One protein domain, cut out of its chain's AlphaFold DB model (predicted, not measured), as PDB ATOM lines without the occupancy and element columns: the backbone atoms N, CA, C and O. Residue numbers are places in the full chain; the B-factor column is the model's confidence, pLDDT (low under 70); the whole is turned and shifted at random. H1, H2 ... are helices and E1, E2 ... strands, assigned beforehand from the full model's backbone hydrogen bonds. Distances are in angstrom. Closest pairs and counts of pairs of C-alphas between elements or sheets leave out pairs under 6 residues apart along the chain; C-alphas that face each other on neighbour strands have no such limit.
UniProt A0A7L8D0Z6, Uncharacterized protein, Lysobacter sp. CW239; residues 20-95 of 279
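What this domain is: This is residues 20 to 95 of the 279 residues of an uncharacterized protein of Lysobacter sp. CW239 (UniProt A0A7L8D0Z6). A strongly twisted sheet of three strands, E1, E4 and E5, has the short helix H1 over one face, while a small separate hairpin, E2 and E3, lies off the E1 side. Residues 84 and 85 pair with E3 on the way to H1. The printed part has 76 residues, with named elements in the order E1, E2, E3, E4, E5, H1; these hold 36 residues, under half, and the class is mostly strand. The larger sheet runs E1, E4, E5, and both sheets are antiparallel. The whole is only just compact, close to loose, with a radius of gyration of the C-alphas of 13.6 A and spans of 38 by 31 by 21 A.

Where its parts are: E1, residues 22 to 28, spans 18.6 A from C-alpha 22 at (37.054, 34.504, 2.481). E2 is residues 38 to 40 and E3 residues 46 to 49, 10.0 A long. E4, residues 55 to 63, spans 23.7 A and bends by 59 degrees at residue 58. E5, residues 71 to 78, spans 18.6 A and bends by 68 degrees at residue 74. H1, residues 88 to 92, ends with C-alpha 92 at (35.838, 42.810, -12.489).

How they stand to each other: E4 is the inner strand. Its antiparallel neighbours are E1, with N 26 and O 57 within hydrogen-bond range at 2.8 A, and E5, with N 74 and O 60 within hydrogen-bond range at 2.8 A; E4 and E5 form a hairpin. H1 is on this sheet at a height of 8.1 A, only just over E4, where 3 of its C-alphas fall; the closest C-alphas, of Thr 58 and Ala 88, are 5.9 A apart. Its O i to N i+4 pair is within hydrogen-bond range. In the hairpin of E2 and E3, N 48 and O 39 are 2.8 A apart. The closest C-alphas of E1 and E3, of Ala 25 and Val 47, are 7.6 A apart; E2 and E4 are apart.

The domain as a whole: The C-alphas of Lys 43 and Ala 68 are the two farthest apart, at 39.0 A. The printed part has no cut and no long link, and no printed residue is under 70 in pLDDT.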
ATOM      1  N   PRO A  20      34.420  38.792   9.011       93.88
ATOM      2  CA  PRO A  20      35.532  38.259   8.230       93.88
ATOM      3  C   PRO A  20      35.013  37.572   6.965       93.88
ATOM      4  O   PRO A  20      33.961  36.927   7.003       93.88
ATOM      5  N   ARG A  21      35.717  37.755   5.848       95.38
ATOM      6  CA  ARG A  21      35.351  37.185   4.549       95.38
ATOM      7  C   ARG A  21      36.492  36.343   4.012       95.38
ATOM      8  O   ARG A  21      37.653  36.642   4.282       95.38
ATOM      9  N   THR A  22      36.127  35.337   3.236       96.56
ATOM     10  CA  THR A  22      37.054  34.504   2.481       96.56
ATOM     11  C   THR A  22      36.953  34.900   1.018       96.56
ATOM     12  O   THR A  22      35.852  34.944   0.470       96.56
ATOM     13  N   GLU A  23      38.092  35.188   0.396       95.44
ATOM     14  CA  GLU A  23      38.204  35.411  -1.045       95.44
ATOM     15  C   GLU A  23      38.979  34.245  -1.650       95.44
ATOM     16  O   GLU A  23      40.010  33.835  -1.111       95.44
ATOM     17  N   ALA A  24      38.463  33.672  -2.733       96.00
ATOM     18  CA  ALA A  24      39.087  32.528  -3.377       96.00
ATOM     19  C   ALA A  24      38.854  32.530  -4.890       96.00
ATOM     20  O   ALA A  24      37.788  32.919  -5.377       96.00
ATOM     21  N   ALA A  25      39.858  32.044  -5.620       95.81
ATOM     22  CA  ALA A  25      39.754  31.690  -7.027       95.81
ATOM     23  C   ALA A  25      39.336  30.220  -7.160       95.81
ATOM     24  O   ALA A  25      39.911  29.338  -6.520       95.81
ATOM     25  N   TYR A  26      38.346  29.962  -8.005       96.75
ATOM     26  CA  TYR A  26      37.808  28.636  -8.274       96.75
ATOM     27  C   TYR A  26      38.019  28.273  -9.734       96.75
ATOM     28  O   TYR A  26      37.786  29.090 -10.623       96.75
ATOM     29  N   PHE A  27      38.376  27.013  -9.961       96.31
ATOM     30  CA  PHE A  27      38.522  26.408 -11.277       96.31
ATOM     31  C   PHE A  27      37.735  25.103 -11.290       96.31
ATOM     32  O   PHE A  27      37.863  24.284 -10.378       96.31
ATOM     33  N   ARG A  28      36.904  24.909 -12.311       95.12
ATOM     34  CA  ARG A  28      36.211  23.646 -12.565       95.12
ATOM     35  C   ARG A  28      36.778  23.034 -13.825       95.12
ATOM     36  O   ARG A  28      36.755  23.669 -14.872       95.12
ATOM     37  N   THR A  29      37.265  21.810 -13.724       94.12
ATOM     38  CA  THR A  29      37.817  21.057 -14.849       94.12
ATOM     39  C   THR A  29      36.812  20.017 -15.338       94.12
ATOM     40  O   THR A  29      35.785  19.781 -14.696       94.12
ATOM     41  N   ALA A  30      37.105  19.381 -16.473       92.06
ATOM     42  CA  ALA A  30      36.329  18.235 -16.927       92.06
ATOM     43  C   ALA A  30      36.481  17.044 -15.947       92.06
ATOM     44  O   ALA A  30      37.525  16.937 -15.289       92.06
ATOM     45  N   PRO A  31      35.482  16.144 -15.840       91.19
ATOM     46  CA  PRO A  31      35.508  15.024 -14.889       91.19
ATOM     47  C   PRO A  31      36.703  14.068 -15.036       91.19
ATOM     48  O   PRO A  31      37.086  13.416 -14.071       91.19
ATOM     49  N   ASP A  32      37.288  13.981 -16.227       92.62
ATOM     50  CA  ASP A  32      38.411  13.114 -16.596       92.62
ATOM     51  C   ASP A  32      39.788  13.795 -16.466       92.62
ATOM     52  O   ASP A  32      40.811  13.247 -16.882       92.62
ATOM     53  N   THR A  33      39.843  14.982 -15.856       92.75
ATOM     54  CA  THR A  33      41.099  15.719 -15.663       92.75
ATOM     55  C   THR A  33      41.974  15.039 -14.609       92.75
ATOM     56  O   THR A  33      41.633  15.004 -13.429       92.75
ATOM     57  N   SER A  34      43.139  14.537 -15.021       93.12
ATOM     58  CA  SER A  34      44.083  13.820 -14.148       93.12
ATOM     59  C   SER A  34      45.199  14.693 -13.564       93.12
ATOM     60  O   SER A  34      45.871  14.279 -12.617       93.12
ATOM     61  N   ARG A  35      45.412  15.899 -14.105       93.19
ATOM     62  CA  ARG A  35      46.462  16.834 -13.677       93.19
ATOM     63  C   ARG A  35      45.948  18.269 -13.689       93.19
ATOM     64  O   ARG A  35      45.372  18.711 -14.679       93.19
ATOM     65  N   ILE A  36      46.213  18.991 -12.600       92.88
ATOM     66  CA  ILE A  36      45.924  20.420 -12.465       92.88
ATOM     67  C   ILE A  36      47.248  21.172 -12.301       92.88
ATOM     68  O   ILE A  36      47.989  20.946 -11.350       92.88
ATOM     69  N   GLU A  37      47.534  22.064 -13.238       94.69
ATOM     70  CA  GLU A  37      48.603  23.053 -13.205       94.69
ATOM     71  C   GLU A  37      48.012  24.456 -13.099       94.69
ATOM     72  O   GLU A  37      47.121  24.823 -13.863       94.69
ATOM     73  N   LEU A  38      48.534  25.248 -12.170       96.19
ATOM     74  CA  LEU A  38      48.178  26.650 -12.008       96.19
ATOM     75  C   LEU A  38      49.461  27.474 -12.084       96.19
ATOM     76  O   LEU A  38      50.449  27.150 -11.423       96.19
ATOM     77  N   ALA A  39      49.437  28.544 -12.868       96.12
ATOM     78  CA  ALA A  39      50.474  29.563 -12.881       96.12
ATOM     79  C   ALA A  39      49.969  30.796 -12.130       96.12
ATOM     80  O   ALA A  39      48.811  31.176 -12.276       96.12
ATOM     81  N   ILE A  40      50.834  31.418 -11.329       95.62
ATOM     82  CA  ILE A  40      50.517  32.665 -10.629       95.62
ATOM     83  C   ILE A  40      51.440  33.755 -11.156       95.62
ATOM     84  O   ILE A  40      52.663  33.640 -11.059       95.62
ATOM     85  N   ASP A  41      50.861  34.825 -11.687       94.12
ATOM     86  CA  ASP A  41      51.606  36.038 -11.995       94.12
ATOM     87  C   ASP A  41      51.900  36.780 -10.687       94.12
ATOM     88  O   ASP A  41      51.015  37.358 -10.059       94.12
ATOM     89  N   ALA A  42      53.167  36.782 -10.273       92.31
ATOM     90  CA  ALA A  42      53.603  37.406  -9.028       92.31
ATOM     91  C   ALA A  42      53.390  38.933  -8.976       92.31
ATOM     92  O   ALA A  42      53.375  39.501  -7.885       92.31
ATOM     93  N   LYS A  43      53.249  39.613 -10.123       90.12
ATOM     94  CA  LYS A  43      53.010  41.064 -10.177       90.12
ATOM     95  C   LYS A  43      51.533  41.397 -10.047       90.12
ATOM     96  O   LYS A  43      51.186  42.354  -9.364       90.12
ATOM     97  N   THR A  44      50.683  40.642 -10.738       88.19
ATOM     98  CA  THR A  44      49.243  40.927 -10.810       88.19
ATOM     99  C   THR A  44      48.421  40.107  -9.817       88.19
ATOM    100  O   THR A  44      47.264  40.434  -9.567       88.19
ATOM    101  N   GLY A  45      48.997  39.046  -9.246       88.12
ATOM    102  CA  GLY A  45      48.298  38.085  -8.392       88.12
ATOM    103  C   GLY A  45      47.290  37.216  -9.147       88.12
ATOM    104  O   GLY A  45      46.478  36.538  -8.516       88.12
ATOM    105  N   ARG A  46      47.302  37.250 -10.487       94.00
ATOM    106  CA  ARG A  46      46.401  36.459 -11.328       94.00
ATOM    107  C   ARG A  46      46.805  35.001 -11.336       94.00
ATOM    108  O   ARG A  46      47.988  34.682 -11.418       94.00
ATOM    109  N   VAL A  47      45.801  34.137 -11.300       96.06
ATOM    110  CA  VAL A  47      45.952  32.691 -11.390       96.06
ATOM    111  C   VAL A  47      45.435  32.238 -12.750       96.06
ATOM    112  O   VAL A  47      44.274  32.470 -13.093       96.06
ATOM    113  N   SER A  48      46.305  31.592 -13.516       96.12
ATOM    114  CA  SER A  48      46.025  31.072 -14.852       96.12
ATOM    115  C   SER A  48      46.053  29.544 -14.827       96.12
ATOM    116  O   SER A  48      47.050  28.968 -14.377       96.12
ATOM    117  N   PRO A  49      45.000  28.862 -15.305       94.69
ATOM    118  CA  PRO A  49      45.014  27.416 -15.424       94.69
ATOM    119  C   PRO A  49      45.879  26.999 -16.619       94.69
ATOM    120  O   PRO A  49      45.730  27.517 -17.723       94.69
ATOM    121  N   GLY A  50      46.769  26.025 -16.420       92.31
ATOM    122  CA  GLY A  50      47.559  25.405 -17.494       92.31
ATOM    123  C   GLY A  50      46.757  24.423 -18.361       92.31
ATOM    124  O   GLY A  50      47.331  23.683 -19.153       92.31
ATOM    125  N   MET A  51      45.436  24.369 -18.186       90.50
ATOM    126  CA  MET A  51      44.523  23.470 -18.886       90.50
ATOM    127  C   MET A  51      43.186  24.153 -19.182       90.50
ATOM    128  O   MET A  51      42.867  25.206 -18.632       90.50
ATOM    129  N   ALA A  52      42.365  23.508 -20.012       88.62
ATOM    130  CA  ALA A  52      40.995  23.945 -20.236       88.62
ATOM    131  C   ALA A  52      40.154  23.788 -18.957       88.62
ATOM    132  O   ALA A  52      40.055  22.699 -18.386       88.62
ATOM    133  N   CYS A  53      39.515  24.874 -18.526       92.62
ATOM    134  CA  CYS A  53      38.525  24.859 -17.456       92.62
ATOM    135  C   CYS A  53      37.117  24.999 -18.035       92.62
ATOM    136  O   CYS A  53      36.873  25.759 -18.967       92.62
ATOM    137  N   GLU A  54      36.168  24.286 -17.441       93.06
ATOM    138  CA  GLU A  54      34.743  24.460 -17.694       93.06
ATOM    139  C   GLU A  54      34.204  25.774 -17.125       93.06
ATOM    140  O   GLU A  54      33.258  26.339 -17.671       93.06
ATOM    141  N   ALA A  55      34.773  26.223 -16.008       95.12
ATOM    142  CA  ALA A  55      34.451  27.488 -15.369       95.12
ATOM    143  C   ALA A  55      35.646  27.961 -14.543       95.12
ATOM    144  O   ALA A  55      36.325  27.152 -13.909       95.12
ATOM    145  N   ALA A  56      35.857  29.271 -14.506       97.19
ATOM    146  CA  ALA A  56      36.822  29.900 -13.621       97.19
ATOM    147  C   ALA A  56      36.210  31.188 -13.057       97.19
ATOM    148  O   ALA A  56      35.577  31.942 -13.799       97.19
ATOM    149  N   TYR A  57      36.312  31.416 -11.748       98.00
ATOM    150  CA  TYR A  57      35.699  32.584 -11.110       98.00
ATOM    151  C   TYR A  57      36.343  32.947  -9.773       98.00
ATOM    152  O   TYR A  57      36.823  32.081  -9.043       98.00
ATOM    153  N   THR A  58      36.270  34.224  -9.415       97.81
ATOM    154  CA  THR A  58      36.559  34.720  -8.063       97.81
ATOM    155  C   THR A  58      35.273  34.705  -7.253       97.81
ATOM    156  O   THR A  58      34.214  35.074  -7.763       97.81
ATOM    157  N   SER A  59      35.323  34.289  -5.991       97.69
ATOM    158  CA  SER A  59      34.167  34.335  -5.096       97.69
ATOM    159  C   SER A  59      34.564  34.891  -3.741       97.69
ATOM    160  O   SER A  59      35.579  34.491  -3.174       97.69
ATOM    161  N   VAL A  60      33.701  35.746  -3.198       97.94
ATOM    162  CA  VAL A  60      33.806  36.233  -1.822       97.94
ATOM    163  C   VAL A  60      32.668  35.649  -1.000       97.94
ATOM    164  O   VAL A  60      31.495  35.796  -1.363       97.94
ATOM    165  N   THR A  61      32.986  34.997   0.116       97.69
ATOM    166  CA  THR A  61      32.001  34.382   1.016       97.69
ATOM    167  C   THR A  61      32.228  34.773   2.477       97.69
ATOM    168  O   THR A  61      33.247  35.361   2.840       97.69
ATOM    169  N   TYR A  62      31.237  34.510   3.330       96.38
ATOM    170  CA  TYR A  62      31.400  34.538   4.786       96.38
ATOM    171  C   TYR A  62      30.481  33.522   5.470       96.38
ATOM    172  O   TYR A  62      29.379  33.231   4.990       96.38
ATOM    173  N   GLU A  63      30.895  33.037   6.638       95.94
ATOM    174  CA  GLU A  63      30.088  32.136   7.461       95.94
ATOM    175  C   GLU A  63      28.861  32.847   8.054       95.94
ATOM    176  O   GLU A  63      28.932  33.933   8.647       95.94
ATOM    177  N   ARG A  64      27.683  32.239   7.902       92.75
ATOM    178  CA  ARG A  64      26.462  32.725   8.554       92.75
ATOM    179  C   ARG A  64      26.453  32.275  10.015       92.75
ATOM    180  O   ARG A  64      26.837  31.158  10.318       92.75
ATOM    181  N   GLU A  65      25.897  33.111  10.899       92.38
ATOM    182  CA  GLU A  65      25.694  32.766  12.323       92.38
ATOM    183  C   GLU A  65      24.945  31.441  12.502       92.38
ATOM    184  O   GLU A  65      25.227  30.671  13.412       92.38
ATOM    185  N   ASN A  66      23.994  31.164  11.607       92.62
ATOM    186  CA  ASN A  66      23.375  29.856  11.512       92.62
ATOM    187  C   ASN A  66      24.143  29.000  10.496       92.62
ATOM    188  O   ASN A  66      23.890  29.107   9.292       92.62
ATOM    189  N   ALA A  67      25.025  28.135  11.000       90.44
ATOM    190  CA  ALA A  67      25.837  27.221  10.196       90.44
ATOM    191  C   ALA A  67      25.002  26.294   9.292       90.44
ATOM    192  O   ALA A  67      25.445  25.943   8.203       90.44
ATOM    193  N   ALA A  68      23.756  25.966   9.666       95.12
ATOM    194  CA  ALA A  68      22.871  25.142   8.835       95.12
ATOM    195  C   ALA A  68      22.462  25.829   7.518       95.12
ATOM    196  O   ALA A  68      22.027  25.162   6.583       95.12
ATOM    197  N   LYS A  69      22.600  27.161   7.418       92.88
ATOM    198  CA  LYS A  69      22.382  27.905   6.167       92.88
ATOM    199  C   LYS A  69      23.616  27.933   5.256       92.88
ATOM    200  O   LYS A  69      23.520  28.518   4.178       92.88
ATOM    201  N   GLY A  70      24.742  27.369   5.699       94.06
ATOM    202  CA  GLY A  70      26.021  27.410   4.999       94.06
ATOM    203  C   GLY A  70      26.605  28.819   4.863       94.06
ATOM    204  O   GLY A  70      26.156  29.786   5.490       94.06
ATOM    205  N   GLU A  71      27.622  28.933   4.016       95.56
ATOM    206  CA  GLU A  71      28.252  30.209   3.689       95.56
ATOM    207  C   GLU A  71      27.314  31.121   2.883       95.56
ATOM    208  O   GLU A  71      26.516  30.679   2.052       95.56
ATOM    209  N   LYS A  72      27.403  32.437   3.104       95.75
ATOM    210  CA  LYS A  72      26.791  33.431   2.213       95.75
ATOM    211  C   LYS A  72      27.813  33.852   1.165       95.75
ATOM    212  O   LYS A  72      28.831  34.436   1.519       95.75
ATOM    213  N   THR A  73      27.486  33.674  -0.110       97.69
ATOM    214  CA  THR A  73      28.176  34.369  -1.202       97.69
ATOM    215  C   THR A  73      27.842  35.863  -1.164       97.69
ATOM    216  O   THR A  73      26.676  36.248  -1.073       97.69
ATOM    217  N   VAL A  74      28.872  36.707  -1.199       97.81
ATOM    218  CA  VAL A  74      28.774  38.173  -1.278       97.81
ATOM    219  C   VAL A  74      28.801  38.624  -2.728       97.81
ATOM    220  O   VAL A  74      27.973  39.441  -3.128       97.81
ATOM    221  N   ASN A  75      29.742  38.087  -3.497       97.44
ATOM    222  CA  ASN A  75      29.817  38.226  -4.941       97.44
ATOM    223  C   ASN A  75      30.541  37.010  -5.542       97.44
ATOM    224  O   ASN A  75      31.214  36.254  -4.834       97.44
ATOM    225  N   ARG A  76      30.334  36.802  -6.841       98.44
ATOM    226  CA  ARG A  76      31.032  35.815  -7.658       98.44
ATOM    227  C   ARG A  76      31.240  36.397  -9.048       98.44
ATOM    228  O   ARG A  76      30.260  36.592  -9.764       98.44
ATOM    229  N   VAL A  77      32.492  36.649  -9.411       98.31
ATOM    230  CA  VAL A  77      32.881  37.237 -10.697       98.31
ATOM    231  C   VAL A  77      33.463  36.140 -11.576       98.31
ATOM    232  O   VAL A  77      34.521  35.591 -11.267       98.31
ATOM    233  N   PHE A  78      32.748  35.778 -12.637       98.12
ATOM    234  CA  PHE A  78      33.218  34.779 -13.595       98.12
ATOM    235  C   PHE A  78      34.275  35.379 -14.519       98.12
ATOM    236  O   PHE A  78      34.136  36.509 -14.976       98.12
ATOM    237  N   SER A  79      35.322  34.607 -14.798       96.62
ATOM    238  CA  SER A  79      36.340  34.966 -15.779       96.62
ATOM    239  C   SER A  79      35.852  34.658 -17.194       96.62
ATOM    240  O   SER A  79      35.156  33.665 -17.421       96.62
ATOM    241  N   ARG A  80      36.244  35.504 -18.152       92.88
ATOM    242  CA  ARG A  80      35.974  35.304 -19.580       92.88
ATOM    243  C   ARG A  80      36.976  34.352 -20.233       92.88
ATOM    244  O   ARG A  80      36.600  33.567 -21.093       92.88
ATOM    245  N   ASP A  81      38.246  34.456 -19.859       92.00
ATOM    246  CA  ASP A  81      39.372  33.776 -20.510       92.00
ATOM    247  C   ASP A  81      39.957  32.631 -19.666       92.00
ATOM    248  O   ASP A  81      40.929  31.993 -20.062       92.00
ATOM    249  N   GLY A  82      39.363  32.365 -18.502       93.94
ATOM    250  CA  GLY A  82      39.838  31.366 -17.551       93.94
ATOM    251  C   GLY A  82      40.864  31.903 -16.554       93.94
ATOM    252  O   GLY A  82      41.122  31.231 -15.560       93.94
ATOM    253  N   ASN A  83      41.412  33.106 -16.756       94.62
ATOM    254  CA  ASN A  83      42.331  33.740 -15.816       94.62
ATOM    255  C   ASN A  83      41.542  34.420 -14.696       94.62
ATOM    256  O   ASN A  83      40.622  35.195 -14.954       94.62
ATOM    257  N   VAL A  84      41.898  34.147 -13.443       95.62
ATOM    258  CA  VAL A  84      41.136  34.609 -12.276       95.62
ATOM    259  C   VAL A  84      42.024  35.468 -11.385       95.62
ATOM    260  O   VAL A  84      43.129  35.064 -11.023       95.62
ATOM    261  N   ALA A  85      41.548  36.652 -11.003       95.38
ATOM    262  CA  ALA A  85      42.189  37.448  -9.959       95.38
ATOM    263  C   ALA A  85      41.735  36.974  -8.570       95.38
ATOM    264  O   ALA A  85      40.584  36.583  -8.389       95.38
ATOM    265  N   LEU A  86      42.615  37.017  -7.568       92.12
ATOM    266  CA  LEU A  86      42.225  36.673  -6.193       92.12
ATOM    267  C   LEU A  86      41.290  37.720  -5.568       92.12
ATOM    268  O   LEU A  86      40.410  37.351  -4.798       92.12
ATOM    269  N   ASP A  87      41.466  38.990  -5.936       94.62
ATOM    270  CA  ASP A  87      40.616  40.109  -5.522       94.62
ATOM    271  C   ASP A  87      39.420  40.263  -6.476       94.62
ATOM    272  O   ASP A  87      39.576  40.288  -7.703       94.62
ATOM    273  N   ALA A  88      38.213  40.365  -5.917       95.12
ATOM    274  CA  ALA A  88      36.981  40.412  -6.708       95.12
ATOM    275  C   ALA A  88      36.824  41.701  -7.534       95.12
ATOM    276  O   ALA A  88      36.282  41.658  -8.641       95.12
ATOM    277  N   ASP A  89      37.302  42.843  -7.032       95.88
ATOM    278  CA  ASP A  89      37.244  44.106  -7.771       95.88
ATOM    279  C   ASP A  89      38.275  44.109  -8.914       95.88
ATOM    280  O   ASP A  89      37.999  44.634  -9.993       95.88
ATOM    281  N   ALA A  90      39.438  43.483  -8.720       94.94
ATOM    282  CA  ALA A  90      40.442  43.262  -9.753       94.94
ATOM    283  C   ALA A  90      39.942  42.303 -10.841       94.94
ATOM    284  O   ALA A  90      40.178  42.566 -12.018       94.94
ATOM    285  N   ALA A  91      39.210  41.245 -10.476       95.94
ATOM    286  CA  ALA A  91      38.579  40.347 -11.446       95.94
ATOM    287  C   ALA A  91      37.578  41.099 -12.335       95.94
ATOM    288  O   ALA A  91      37.512  40.880 -13.539       95.94
ATOM    289  N   LEU A  92      36.824  42.032 -11.749       95.94
ATOM    290  CA  LEU A  92      35.838  42.810 -12.489       95.94
ATOM    291  C   LEU A  92      36.490  43.772 -13.502       95.94
ATOM    292  O   LEU A  92      35.909  44.035 -14.548       95.94
ATOM    293  N   ARG A  93      37.720  44.240 -13.246       94.31
ATOM    294  CA  ARG A  93      38.479  45.121 -14.160       94.31
ATOM    295  C   ARG A  93      38.923  44.459 -15.468       94.31
ATOM    296  O   ARG A  93      39.433  45.163 -16.333       94.31
ATOM    297  N   ASP A  94      38.727  43.152 -15.626       94.38
ATOM    298  CA  ASP A  94      38.955  42.458 -16.904       94.38
ATOM    299  C   ASP A  94      37.900  42.762 -17.957       94.38
ATOM    300  O   ASP A  94      38.085  42.454 -19.135       94.38
ATOM    301  N   PHE A  95      36.786  43.334 -17.521       96.31
ATOM    302  CA  PHE A  95      35.703  43.743 -18.384       96.31
ATOM    303  C   PHE A  95      35.831  45.230 -18.670       96.31
ATOM    304  O   PHE A  95      36.019  46.040 -17.761       96.31
TER     305      PHE A  95